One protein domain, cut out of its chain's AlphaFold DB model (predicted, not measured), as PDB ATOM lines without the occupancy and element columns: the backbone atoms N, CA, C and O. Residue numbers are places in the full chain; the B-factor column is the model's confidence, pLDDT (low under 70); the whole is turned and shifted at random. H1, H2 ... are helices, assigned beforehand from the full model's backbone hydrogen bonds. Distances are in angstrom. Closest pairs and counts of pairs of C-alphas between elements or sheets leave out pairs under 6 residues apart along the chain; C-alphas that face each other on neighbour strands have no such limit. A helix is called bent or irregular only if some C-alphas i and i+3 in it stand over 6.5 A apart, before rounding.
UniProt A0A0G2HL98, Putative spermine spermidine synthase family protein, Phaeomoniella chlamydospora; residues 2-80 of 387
ATOM      1  N   MET A   2       5.437 239.377 -37.750       43.59
ATOM      2  CA  MET A   2       6.300 239.412 -38.950       43.59
ATOM      3  C   MET A   2       7.382 240.513 -38.937       43.59
ATOM      4  O   MET A   2       8.540 240.242 -39.231       43.59
ATOM      5  N   ALA A   3       7.057 241.734 -38.498       55.00
ATOM      6  CA  ALA A   3       8.047 242.811 -38.359       55.00
ATOM      7  C   ALA A   3       9.135 242.507 -37.308       55.00
ATOM      8  O   ALA A   3      10.294 242.854 -37.495       55.00
ATOM      9  N   CYS A   4       8.777 241.822 -36.217       51.59
ATOM     10  CA  CYS A   4       9.714 241.430 -35.162       51.59
ATOM     11  C   CYS A   4      10.652 240.316 -35.655       51.59
ATOM     12  O   CYS A   4      11.858 240.393 -35.444       51.59
ATOM     13  N   ALA A   5      10.111 239.355 -36.414       49.50
ATOM     14  CA  ALA A   5      10.886 238.326 -37.102       49.50
ATOM     15  C   ALA A   5      11.887 238.934 -38.100       49.50
ATOM     16  O   ALA A   5      13.066 238.602 -38.059       49.50
ATOM     17  N   LEU A   6      11.447 239.877 -38.941       51.38
ATOM     18  CA  LEU A   6      12.302 240.553 -39.924       51.38
ATOM     19  C   LEU A   6      13.386 241.422 -39.269       51.38
ATOM     20  O   LEU A   6      14.522 241.431 -39.737       51.38
ATOM     21  N   LEU A   7      13.067 242.121 -38.175       63.31
ATOM     22  CA  LEU A   7      14.037 242.921 -37.420       63.31
ATOM     23  C   LEU A   7      15.065 242.044 -36.694       63.31
ATOM     24  O   LEU A   7      16.252 242.356 -36.743       63.31
ATOM     25  N   ALA A   8      14.642 240.936 -36.078       57.53
ATOM     26  CA  ALA A   8      15.541 239.964 -35.453       57.53
ATOM     27  C   ALA A   8      16.457 239.294 -36.492       57.53
ATOM     28  O   ALA A   8      17.664 239.165 -36.284       57.53
ATOM     29  N   PHE A   9      15.896 238.958 -37.655       50.97
ATOM     30  CA  PHE A   9      16.620 238.408 -38.796       50.97
ATOM     31  C   PHE A   9      17.633 239.415 -39.362       50.97
ATOM     32  O   PHE A   9      18.782 239.055 -39.576       50.97
ATOM     33  N   ALA A  10      17.260 240.686 -39.548       55.53
ATOM     34  CA  ALA A  10      18.154 241.738 -40.044       55.53
ATOM     35  C   ALA A  10      19.232 242.151 -39.026       55.53
ATOM     36  O   ALA A  10      20.356 242.480 -39.413       55.53
ATOM     37  N   ALA A  11      18.924 242.105 -37.725       57.94
ATOM     38  CA  ALA A  11      19.880 242.384 -36.657       57.94
ATOM     39  C   ALA A  11      21.089 241.430 -36.708       57.94
ATOM     40  O   ALA A  11      22.212 241.857 -36.430       57.94
ATOM     41  N   ARG A  12      20.917 240.184 -37.171       61.12
ATOM     42  CA  ARG A  12      22.034 239.234 -37.314       61.12
ATOM     43  C   ARG A  12      23.176 239.754 -38.191       61.12
ATOM     44  O   ARG A  12      24.337 239.588 -37.836       61.12
ATOM     45  N   LEU A  13      22.860 240.490 -39.260       52.91
ATOM     46  CA  LEU A  13      23.853 241.030 -40.198       52.91
ATOM     47  C   LEU A  13      24.724 242.136 -39.573       52.91
ATOM     48  O   LEU A  13      25.831 242.393 -40.038       52.91
ATOM     49  N   LYS A  14      24.236 242.799 -38.513       52.19
ATOM     50  CA  LYS A  14      24.904 243.941 -37.862       52.19
ATOM     51  C   LYS A  14      25.581 243.575 -36.535       52.19
ATOM     52  O   LYS A  14      26.574 244.203 -36.172       52.19
ATOM     53  N   TYR A  15      25.057 242.587 -35.806       53.19
ATOM     54  CA  TYR A  15      25.465 242.293 -34.424       53.19
ATOM     55  C   TYR A  15      26.408 241.087 -34.261       53.19
ATOM     56  O   TYR A  15      26.980 240.938 -33.178       53.19
ATOM     57  N   ASN A  16      26.680 240.316 -35.326       51.12
ATOM     58  CA  ASN A  16      27.582 239.149 -35.293       51.12
ATOM     59  C   ASN A  16      29.030 239.484 -34.851       51.12
ATOM     60  O   ASN A  16      29.773 238.617 -34.413       51.12
ATOM     61  N   LYS A  17      29.437 240.765 -34.903       47.12
ATOM     62  CA  LYS A  17      30.763 241.233 -34.447       47.12
ATOM     63  C   LYS A  17      30.818 241.745 -32.997       47.12
ATOM     64  O   LYS A  17      31.910 242.038 -32.523       47.12
ATOM     65  N   ARG A  18      29.684 241.926 -32.295       44.94
ATOM     66  CA  ARG A  18      29.644 242.682 -31.015       44.94
ATOM     67  C   ARG A  18      29.115 241.903 -29.807       44.94
ATOM     68  O   ARG A  18      29.375 242.323 -28.684       44.94
ATOM     69  N   PHE A  19      28.419 240.784 -30.006       47.50
ATOM     70  CA  PHE A  19      27.941 239.926 -28.917       47.50
ATOM     71  C   PHE A  19      28.706 238.598 -28.900       47.50
ATOM     72  O   PHE A  19      28.491 237.733 -29.736       47.50
ATOM     73  N   THR A  20      29.601 238.441 -27.923       46.06
ATOM     74  CA  THR A  20      30.445 237.250 -27.712       46.06
ATOM     75  C   THR A  20      29.763 236.137 -26.905       46.06
ATOM     76  O   THR A  20      30.379 235.109 -26.642       46.06
ATOM     77  N   LYS A  21      28.500 236.317 -26.492       55.56
ATOM     78  CA  LYS A  21      27.733 235.324 -25.721       55.56
ATOM     79  C   LYS A  21      26.644 234.699 -26.587       55.56
ATOM     80  O   LYS A  21      25.882 235.415 -27.231       55.56
ATOM     81  N   ASP A  22      26.570 233.371 -26.578       66.88
ATOM     82  CA  ASP A  22      25.635 232.593 -27.389       66.88
ATOM     83  C   ASP A  22      24.197 232.761 -26.860       66.88
ATOM     84  O   ASP A  22      23.793 232.143 -25.874       66.88
ATOM     85  N   ILE A  23      23.440 233.659 -27.503       71.25
ATOM     86  CA  ILE A  23      22.065 234.070 -27.145       71.25
ATOM     87  C   ILE A  23      21.112 232.867 -26.989       71.25
ATOM     88  O   ILE A  23      20.159 232.936 -26.212       71.25
ATOM     89  N   SER A  24      21.423 231.745 -27.646       72.69
ATOM     90  CA  SER A  24      20.729 230.454 -27.545       72.69
ATOM     91  C   SER A  24      20.543 229.958 -26.105       72.69
ATOM     92  O   SER A  24      19.489 229.416 -25.783       72.69
ATOM     93  N   HIS A  25      21.505 230.202 -25.208       80.62
ATOM     94  CA  HIS A  25      21.457 229.729 -23.816       80.62
ATOM     95  C   HIS A  25      20.424 230.478 -22.966       80.62
ATOM     96  O   HIS A  25      19.992 229.991 -21.922       80.62
ATOM     97  N   TYR A  26      20.010 231.663 -23.412       81.62
ATOM     98  CA  TYR A  26      19.048 232.503 -22.705       81.62
ATOM     99  C   TYR A  26      17.607 232.275 -23.174       81.62
ATOM    100  O   TYR A  26      16.682 232.671 -22.469       81.62
ATOM    101  N   VAL A  27      17.401 231.610 -24.319       83.81
ATOM    102  CA  VAL A  27      16.063 231.297 -24.854       83.81
ATOM    103  C   VAL A  27      15.257 230.407 -23.893       83.81
ATOM    104  O   VAL A  27      14.143 230.804 -23.544       83.81
ATOM    105  N   PRO A  28      15.783 229.272 -23.378       83.44
ATOM    106  CA  PRO A  28      15.041 228.435 -22.428       83.44
ATOM    107  C   PRO A  28      14.789 229.151 -21.099       83.44
ATOM    108  O   PRO A  28      13.751 228.971 -20.471       83.44
ATOM    109  N   LEU A  29      15.740 229.994 -20.690       85.38
ATOM    110  CA  LEU A  29      15.686 230.763 -19.452       85.38
ATOM    111  C   LEU A  29      14.554 231.797 -19.519       85.38
ATOM    112  O   LEU A  29      13.717 231.851 -18.624       85.38
ATOM    113  N   LEU A  30      14.463 232.551 -20.617       85.25
ATOM    114  CA  LEU A  30      13.357 233.472 -20.862       85.25
ATOM    115  C   LEU A  30      12.020 232.722 -20.954       85.25
ATOM    116  O   LEU A  30      11.072 233.109 -20.278       85.25
ATOM    117  N   ALA A  31      11.958 231.625 -21.718       86.44
ATOM    118  CA  ALA A  31      10.750 230.811 -21.864       86.44
ATOM    119  C   ALA A  31      10.206 230.309 -20.515       86.44
ATOM    120  O   ALA A  31       9.002 230.371 -20.274       86.44
ATOM    121  N   PHE A  32      11.095 229.877 -19.614       90.06
ATOM    122  CA  PHE A  32      10.733 229.405 -18.278       90.06
ATOM    123  C   PHE A  32      10.110 230.502 -17.400       90.06
ATOM    124  O   PHE A  32       9.166 230.234 -16.659       90.06
ATOM    125  N   TYR A  33      10.604 231.741 -17.485       88.06
ATOM    126  CA  TYR A  33      10.106 232.851 -16.663       88.06
ATOM    127  C   TYR A  33       8.882 233.569 -17.246       88.06
ATOM    128  O   TYR A  33       8.229 234.317 -16.515       88.06
ATOM    129  N   ILE A  34       8.533 233.341 -18.519       89.00
ATOM    130  CA  ILE A  34       7.378 233.985 -19.168       89.00
ATOM    131  C   ILE A  34       6.077 233.799 -18.380       89.00
ATOM    132  O   ILE A  34       5.440 234.818 -18.122       89.00
ATOM    133  N   PRO A  35       5.684 232.594 -17.921       86.00
ATOM    134  CA  PRO A  35       4.455 232.431 -17.144       86.00
ATOM    135  C   PRO A  35       4.428 233.288 -15.871       86.00
ATOM    136  O   PRO A  35       3.407 233.897 -15.559       86.00
ATOM    137  N   SER A  36       5.558 233.408 -15.169       88.19
ATOM    138  CA  SER A  36       5.686 234.239 -13.963       88.19
ATOM    139  C   SER A  36       5.617 235.735 -14.279       88.19
ATOM    140  O   SER A  36       4.947 236.489 -13.572       88.19
ATOM    141  N   ILE A  37       6.270 236.167 -15.363       85.88
ATOM    142  CA  ILE A  37       6.222 237.557 -15.838       85.88
ATOM    143  C   ILE A  37       4.798 237.907 -16.279       85.88
ATOM    144  O   ILE A  37       4.258 238.918 -15.837       85.88
ATOM    145  N   GLN A  38       4.158 237.058 -17.084       85.50
ATOM    146  CA  GLN A  38       2.777 237.236 -17.530       85.50
ATOM    147  C   GLN A  38       1.810 237.253 -16.345       85.50
ATOM    148  O   GLN A  38       0.961 238.133 -16.279       85.50
ATOM    149  N   TYR A  39       1.971 236.365 -15.360       85.38
ATOM    150  CA  TYR A  39       1.144 236.354 -14.148       85.38
ATOM    151  C   TYR A  39       1.214 237.676 -13.367       85.38
ATOM    152  O   TYR A  39       0.201 238.138 -12.841       85.38
ATOM    153  N   ILE A  40       2.387 238.313 -13.303       86.12
ATOM    154  CA  ILE A  40       2.550 239.631 -12.679       86.12
ATOM    155  C   ILE A  40       1.965 240.724 -13.582       86.12
ATOM    156  O   ILE A  40       1.157 241.523 -13.114       86.12
ATOM    157  N   LEU A  41       2.315 240.744 -14.871       83.31
ATOM    158  CA  LEU A  41       1.859 241.761 -15.824       83.31
ATOM    159  C   LEU A  41       0.336 241.748 -16.011       83.31
ATOM    160  O   LEU A  41      -0.269 242.815 -16.093       83.31
ATOM    161  N   PHE A  42      -0.313 240.583 -15.967       81.31
ATOM    162  CA  PHE A  42      -1.772 240.480 -16.025       81.31
ATOM    163  C   PHE A  42      -2.460 241.182 -14.850       81.31
ATOM    164  O   PHE A  42      -3.513 241.788 -15.048       81.31
ATOM    165  N   LYS A  43      -1.841 241.216 -13.661       84.06
ATOM    166  CA  LYS A  43      -2.358 241.975 -12.504       84.06
ATOM    167  C   LYS A  43      -2.288 243.490 -12.695       84.06
ATOM    168  O   LYS A  43      -2.985 244.210 -11.989       84.06
ATOM    169  N   PHE A  44      -1.482 243.964 -13.642       80.19
ATOM    170  CA  PHE A  44      -1.376 245.374 -14.026       80.19
ATOM    171  C   PHE A  44      -2.007 245.664 -15.397       80.19
ATOM    172  O   PHE A  44      -2.129 246.822 -15.780       80.19
ATOM    173  N   SER A  45      -2.465 244.640 -16.125       73.75
ATOM    174  CA  SER A  45      -3.047 244.782 -17.467       73.75
ATOM    175  C   SER A  45      -4.307 245.661 -17.469       73.75
ATOM    176  O   SER A  45      -4.535 246.421 -18.408       73.75
ATOM    177  N   TRP A  46      -5.073 245.659 -16.370       72.31
ATOM    178  CA  TRP A  46      -6.234 246.539 -16.183       72.31
ATOM    179  C   TRP A  46      -5.880 248.036 -16.143       72.31
ATOM    180  O   TRP A  46      -6.708 248.849 -16.540       72.31
ATOM    181  N   PHE A  47      -4.662 248.404 -15.719       81.25
ATOM    182  CA  PHE A  47      -4.201 249.798 -15.684       81.25
ATOM    183  C   PHE A  47      -3.989 250.366 -17.096       81.25
ATOM    184  O   PHE A  47      -4.245 251.541 -17.337       81.25
ATOM    185  N   PHE A  48      -3.555 249.525 -18.039       79.50
ATOM    186  CA  PHE A  48      -3.300 249.917 -19.430       79.50
ATOM    187  C   PHE A  48      -4.495 249.669 -20.366       79.50
ATOM    188  O   PHE A  48      -4.552 250.246 -21.451       79.50
ATOM    189  N   GLY A  49      -5.460 248.840 -19.957       77.06
ATOM    190  CA  GLY A  49      -6.700 248.595 -20.696       77.06
ATOM    191  C   GLY A  49      -6.512 247.852 -22.026       77.06
ATOM    192  O   GLY A  49      -5.417 247.436 -22.401       77.06
ATOM    193  N   ASN A  50      -7.605 247.658 -22.763       79.75
ATOM    194  CA  ASN A  50      -7.580 247.102 -24.119       79.75
ATOM    195  C   ASN A  50      -7.371 248.252 -25.128       79.75
ATOM    196  O   ASN A  50      -8.154 249.202 -25.080       79.75
ATOM    197  N   PRO A  51      -6.367 248.209 -26.028       76.00
ATOM    198  CA  PRO A  51      -5.499 247.066 -26.362       76.00
ATOM    199  C   PRO A  51      -4.098 247.074 -25.735       76.00
ATOM    200  O   PRO A  51      -3.326 246.139 -25.957       76.00
ATOM    201  N   TYR A  52      -3.736 248.105 -24.972       81.12
ATOM    202  CA  TYR A  52      -2.349 248.315 -24.549       81.12
ATOM    203  C   TYR A  52      -1.848 247.305 -23.506       81.12
ATOM    204  O   TYR A  52      -0.685 246.918 -23.567       81.12
ATOM    205  N   GLY A  53      -2.698 246.820 -22.599       82.31
ATOM    206  CA  GLY A  53      -2.343 245.804 -21.597       82.31
ATOM    207  C   GLY A  53      -1.856 244.489 -22.222       82.31
ATOM    208  O   GLY A  53      -0.725 244.071 -21.950       82.31
ATOM    209  N   PRO A  54      -2.640 243.862 -23.120       80.94
ATOM    210  CA  PRO A  54      -2.187 242.716 -23.908       80.94
ATOM    211  C   PRO A  54      -0.935 243.021 -24.742       80.94
ATOM    212  O   PRO A  54       0.014 242.244 -24.722       80.94
ATOM    213  N   PHE A  55      -0.877 244.178 -25.411       84.00
ATOM    214  CA  PHE A  55       0.278 244.548 -26.234       84.00
ATOM    215  C   PHE A  55       1.583 244.650 -25.431       84.00
ATOM    216  O   PHE A  55       2.599 244.096 -25.845       84.00
ATOM    217  N   ILE A  56       1.564 245.324 -24.278       83.75
ATOM    218  CA  ILE A  56       2.733 245.475 -23.395       83.75
ATOM    219  C   ILE A  56       3.149 244.113 -22.830       83.75
ATOM    220  O   ILE A  56       4.340 243.809 -22.761       83.75
ATOM    221  N   THR A  57       2.172 243.272 -22.479       84.56
ATOM    222  CA  THR A  57       2.427 241.922 -21.961       84.56
ATOM    223  C   THR A  57       3.162 241.074 -22.998       84.56
ATOM    224  O   THR A  57       4.211 240.504 -22.697       84.56
ATOM    225  N   GLU A  58       2.684 241.058 -24.241       83.94
ATOM    226  CA  GLU A  58       3.319 240.335 -25.348       83.94
ATOM    227  C   GLU A  58       4.674 240.949 -25.747       83.94
ATOM    228  O   GLU A  58       5.623 240.221 -26.049       83.94
ATOM    229  N   ALA A  59       4.811 242.282 -25.702       85.25
ATOM    230  CA  ALA A  59       6.058 243.003 -25.994       85.25
ATOM    231  C   ALA A  59       7.191 242.680 -25.014       85.25
ATOM    232  O   ALA A  59       8.356 242.719 -25.404       85.25
ATOM    233  N   LEU A  60       6.860 242.340 -23.768       85.19
ATOM    234  CA  LEU A  60       7.834 241.985 -22.735       85.19
ATOM    235  C   LEU A  60       8.049 240.472 -22.588       85.19
ATOM    236  O   LEU A  60       8.954 240.066 -21.863       85.19
ATOM    237  N   THR A  61       7.245 239.636 -23.253       87.81
ATOM    238  CA  THR A  61       7.277 238.175 -23.061       87.81
ATOM    239  C   THR A  61       7.464 237.429 -24.377       87.81
ATOM    240  O   THR A  61       8.574 236.996 -24.693       87.81
ATOM    241  N   TYR A  62       6.408 237.320 -25.176       84.44
ATOM    242  CA  TYR A  62       6.400 236.553 -26.414       84.44
ATOM    243  C   TYR A  62       7.295 237.148 -27.504       84.44
ATOM    244  O   TYR A  62       8.033 236.413 -28.156       84.44
ATOM    245  N   TYR A  63       7.277 238.469 -27.713       86.06
ATOM    246  CA  TYR A  63       8.056 239.090 -28.791       86.06
ATOM    247  C   TYR A  63       9.576 238.962 -28.604       86.06
ATOM    248  O   TYR A  63      10.246 238.585 -29.569       86.06
ATOM    249  N   PRO A  64      10.143 239.203 -27.407       86.06
ATOM    250  CA  PRO A  64      11.554 238.939 -27.144       86.06
ATOM    251  C   PRO A  64      11.912 237.459 -27.309       86.06
ATOM    252  O   PRO A  64      12.945 237.161 -27.906       86.06
ATOM    253  N   LEU A  65      11.045 236.539 -26.863       85.38
ATOM    254  CA  LEU A  65      11.254 235.104 -27.060       85.38
ATOM    255  C   LEU A  65      11.295 234.754 -28.547       85.38
ATOM    256  O   LEU A  65      12.269 234.173 -29.004       85.38
ATOM    257  N   ALA A  66      10.286 235.165 -29.317       78.00
ATOM    258  CA  ALA A  66      10.217 234.911 -30.751       78.00
ATOM    259  C   ALA A  66      11.421 235.513 -31.494       78.00
ATOM    260  O   ALA A  66      12.012 234.852 -32.344       78.00
ATOM    261  N   ALA A  67      11.827 236.738 -31.148       77.12
ATOM    262  CA  ALA A  67      13.001 237.383 -31.729       77.12
ATOM    263  C   ALA A  67      14.294 236.617 -31.416       77.12
ATOM    264  O   ALA A  67      15.085 236.367 -32.324       77.12
ATOM    265  N   MET A  68      14.504 236.214 -30.158       79.50
ATOM    266  CA  MET A  68      15.685 235.446 -29.755       79.50
ATOM    267  C   MET A  68      15.687 234.043 -30.359       79.50
ATOM    268  O   MET A  68      16.729 233.607 -30.828       79.50
ATOM    269  N   THR A  69      14.543 233.359 -30.421       78.25
ATOM    270  CA  THR A  69      14.415 232.050 -31.073       78.25
ATOM    271  C   THR A  69      14.734 232.150 -32.560       78.25
ATOM    272  O   THR A  69      15.573 231.399 -33.038       78.25
ATOM    273  N   ILE A  70      14.152 233.110 -33.285       72.00
ATOM    274  CA  ILE A  70      14.421 233.303 -34.720       72.00
ATOM    275  C   ILE A  70      15.887 233.682 -34.958       72.00
ATOM    276  O   ILE A  70      16.518 233.145 -35.866       72.00
ATOM    277  N   TYR A  71      16.451 234.566 -34.131       69.88
ATOM    278  CA  TYR A  71      17.867 234.930 -34.190       69.88
ATOM    279  C   TYR A  71      18.773 233.720 -33.929       69.88
ATOM    280  O   TYR A  71      19.690 233.464 -34.701       69.88
ATOM    281  N   SER A  72      18.503 232.944 -32.877       70.06
ATOM    282  CA  SER A  72      19.275 231.752 -32.525       70.06
ATOM    283  C   SER A  72      19.143 230.647 -33.564       70.06
ATOM    284  O   SER A  72      20.155 230.049 -33.898       70.06
ATOM    285  N   SER A  73      17.955 230.408 -34.122       64.31
ATOM    286  CA  SER A  73      17.753 229.462 -35.223       64.31
ATOM    287  C   SER A  73      18.476 229.908 -36.493       64.31
ATOM    288  O   SER A  73      19.102 229.080 -37.141       64.31
ATOM    289  N   ALA A  74      18.468 231.205 -36.822       58.97
ATOM    290  CA  ALA A  74      19.216 231.743 -37.961       58.97
ATOM    291  C   ALA A  74      20.740 231.650 -37.754       58.97
ATOM    292  O   ALA A  74      21.451 231.209 -38.649       58.97
ATOM    293  N   CYS A  75      21.245 231.996 -36.565       59.25
ATOM    294  CA  CYS A  75      22.659 231.823 -36.223       59.25
ATOM    295  C   CYS A  75      23.059 230.345 -36.126       59.25
ATOM    296  O   CYS A  75      24.204 230.016 -36.409       59.25
ATOM    297  N   PHE A  76      22.152 229.452 -35.716       59.09
ATOM    298  CA  PHE A  76      22.391 228.013 -35.730       59.09
ATOM    299  C   PHE A  76      22.475 227.515 -37.169       59.09
ATOM    300  O   PHE A  76      23.458 226.875 -37.489       59.09
ATOM    301  N   LEU A  77      21.550 227.898 -38.054       53.12
ATOM    302  CA  LEU A  77      21.627 227.603 -39.491       53.12
ATOM    303  C   LEU A  77      22.925 228.119 -40.140       53.12
ATOM    304  O   LEU A  77      23.460 227.446 -41.008       53.12
ATOM    305  N   GLU A  78      23.468 229.259 -39.698       50.69
ATOM    306  CA  GLU A  78      24.782 229.766 -40.146       50.69
ATOM    307  C   GLU A  78      25.978 229.016 -39.522       50.69
ATOM    308  O   GLU A  78      27.049 228.956 -40.120       50.69
ATOM    309  N   LYS A  79      25.823 228.461 -38.310       46.03
ATOM    310  CA  LYS A  79      26.840 227.652 -37.606       46.03
ATOM    311  C   LYS A  79      26.772 226.166 -37.949       46.03
ATOM    312  O   LYS A  79      27.697 225.432 -37.593       46.03
ATOM    313  N   VAL A  80      25.689 225.707 -38.575       44.84
ATOM    314  CA  VAL A  80      25.614 224.366 -39.139       44.84
ATOM    315  C   VAL A  80      26.692 224.328 -40.208       44.84
ATOM    316  O   VAL A  80      26.557 224.883 -41.294       44.84
TER     317      VAL A  80
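AT A GLANCE: This is residues 2 to 80 of the 387 residues of the protein "Putative spermine spermidine synthase family protein" of Phaeomoniella chlamydospora (UniProt A0A0G2HL98). A long helix, H2, runs out along the length of the domain, turns sharply at residues 48 and 49, and folds back on itself; its second arm H2b and then H3 make the way back beside the first arm H2a. H1 crosses H3 on the side away from H2a, at the end far from the turn. The printed part has 79 residues with three named helices, in the order H1, H2, H3, and no named strand; the class is all helix. The whole is loose, with a radius of gyration of the C-alphas of 14.5 A, and elongated, spanning 44 by 24 by 19 A.

HOW THE PARTS SIT: H1, residues 2 to 15, touches H3, residues 62 to 79, at a steep tilt of 48 degrees, the same way; their closest C-alphas, those of Ala 8 and Ala 67, are 5.2 A apart. H2, residues 23 to 60, was assigned as one helix by its hydrogen bonds but is bent: C-alphas 47 and 50 are 9.5 A apart. Its arms are H2a, residues 23 to 47, and H2b, residues 50 to 60. H1 is apart from both arms. H2a is irregular, with C-alphas 32 and 35 7.1 A apart, and has a kink of 49 degrees near residue 33. With residues 38 to 47 alone H2a touches H2b, at a shallow tilt of 24 degrees, opposite ways; the closest C-alphas, those of Ser 45 and Gly 53, are 4.3 A apart. With residues 23 to 34 alone H2a touches H3, at a shallow tilt of 12 degrees, opposite ways; the closest C-alphas, those of Ser 24 and Ser 72, are 5.3 A apart. H2b and H3 meet only through their link. The helix packing is mostly aligned, but only just: 2 of the 3 touching pairs are at a shallow tilt. In H3 every O i to N i+4 pair is within hydrogen-bond range, against 7 of 10 in H1, 12 of 21 in H2a and 6 of 7 in H2b.

IN THESE COORDINATES: H1 begins at C-alpha 2 (6.300, 239.412, -38.950) and measures 19.9 A from first to last C-alpha at Tyr 15. H2a measures 32.7 A from Ile 23 to Phe 47, whose C-alpha is at (-4.201, 249.798, -15.684). H2b, from Asn 50 to Leu 60, measures 16.3 A. H3 measures 24.9 A and ends at C-alpha 79 (26.840, 227.652, -37.606).

THE WHOLE: The two C-alphas farthest apart, those of Phe 47 and Val 80, are 45.7 A apart. The printed part has no cut. The link from H1 to H2 is short, with 7 residues, and the link from H2 to H3 is tight, with 1 residue. The mean pLDDT of the printed part is 71.4; it is under 70 at residues 2 to 22, residue 71 and residues 73 to 80.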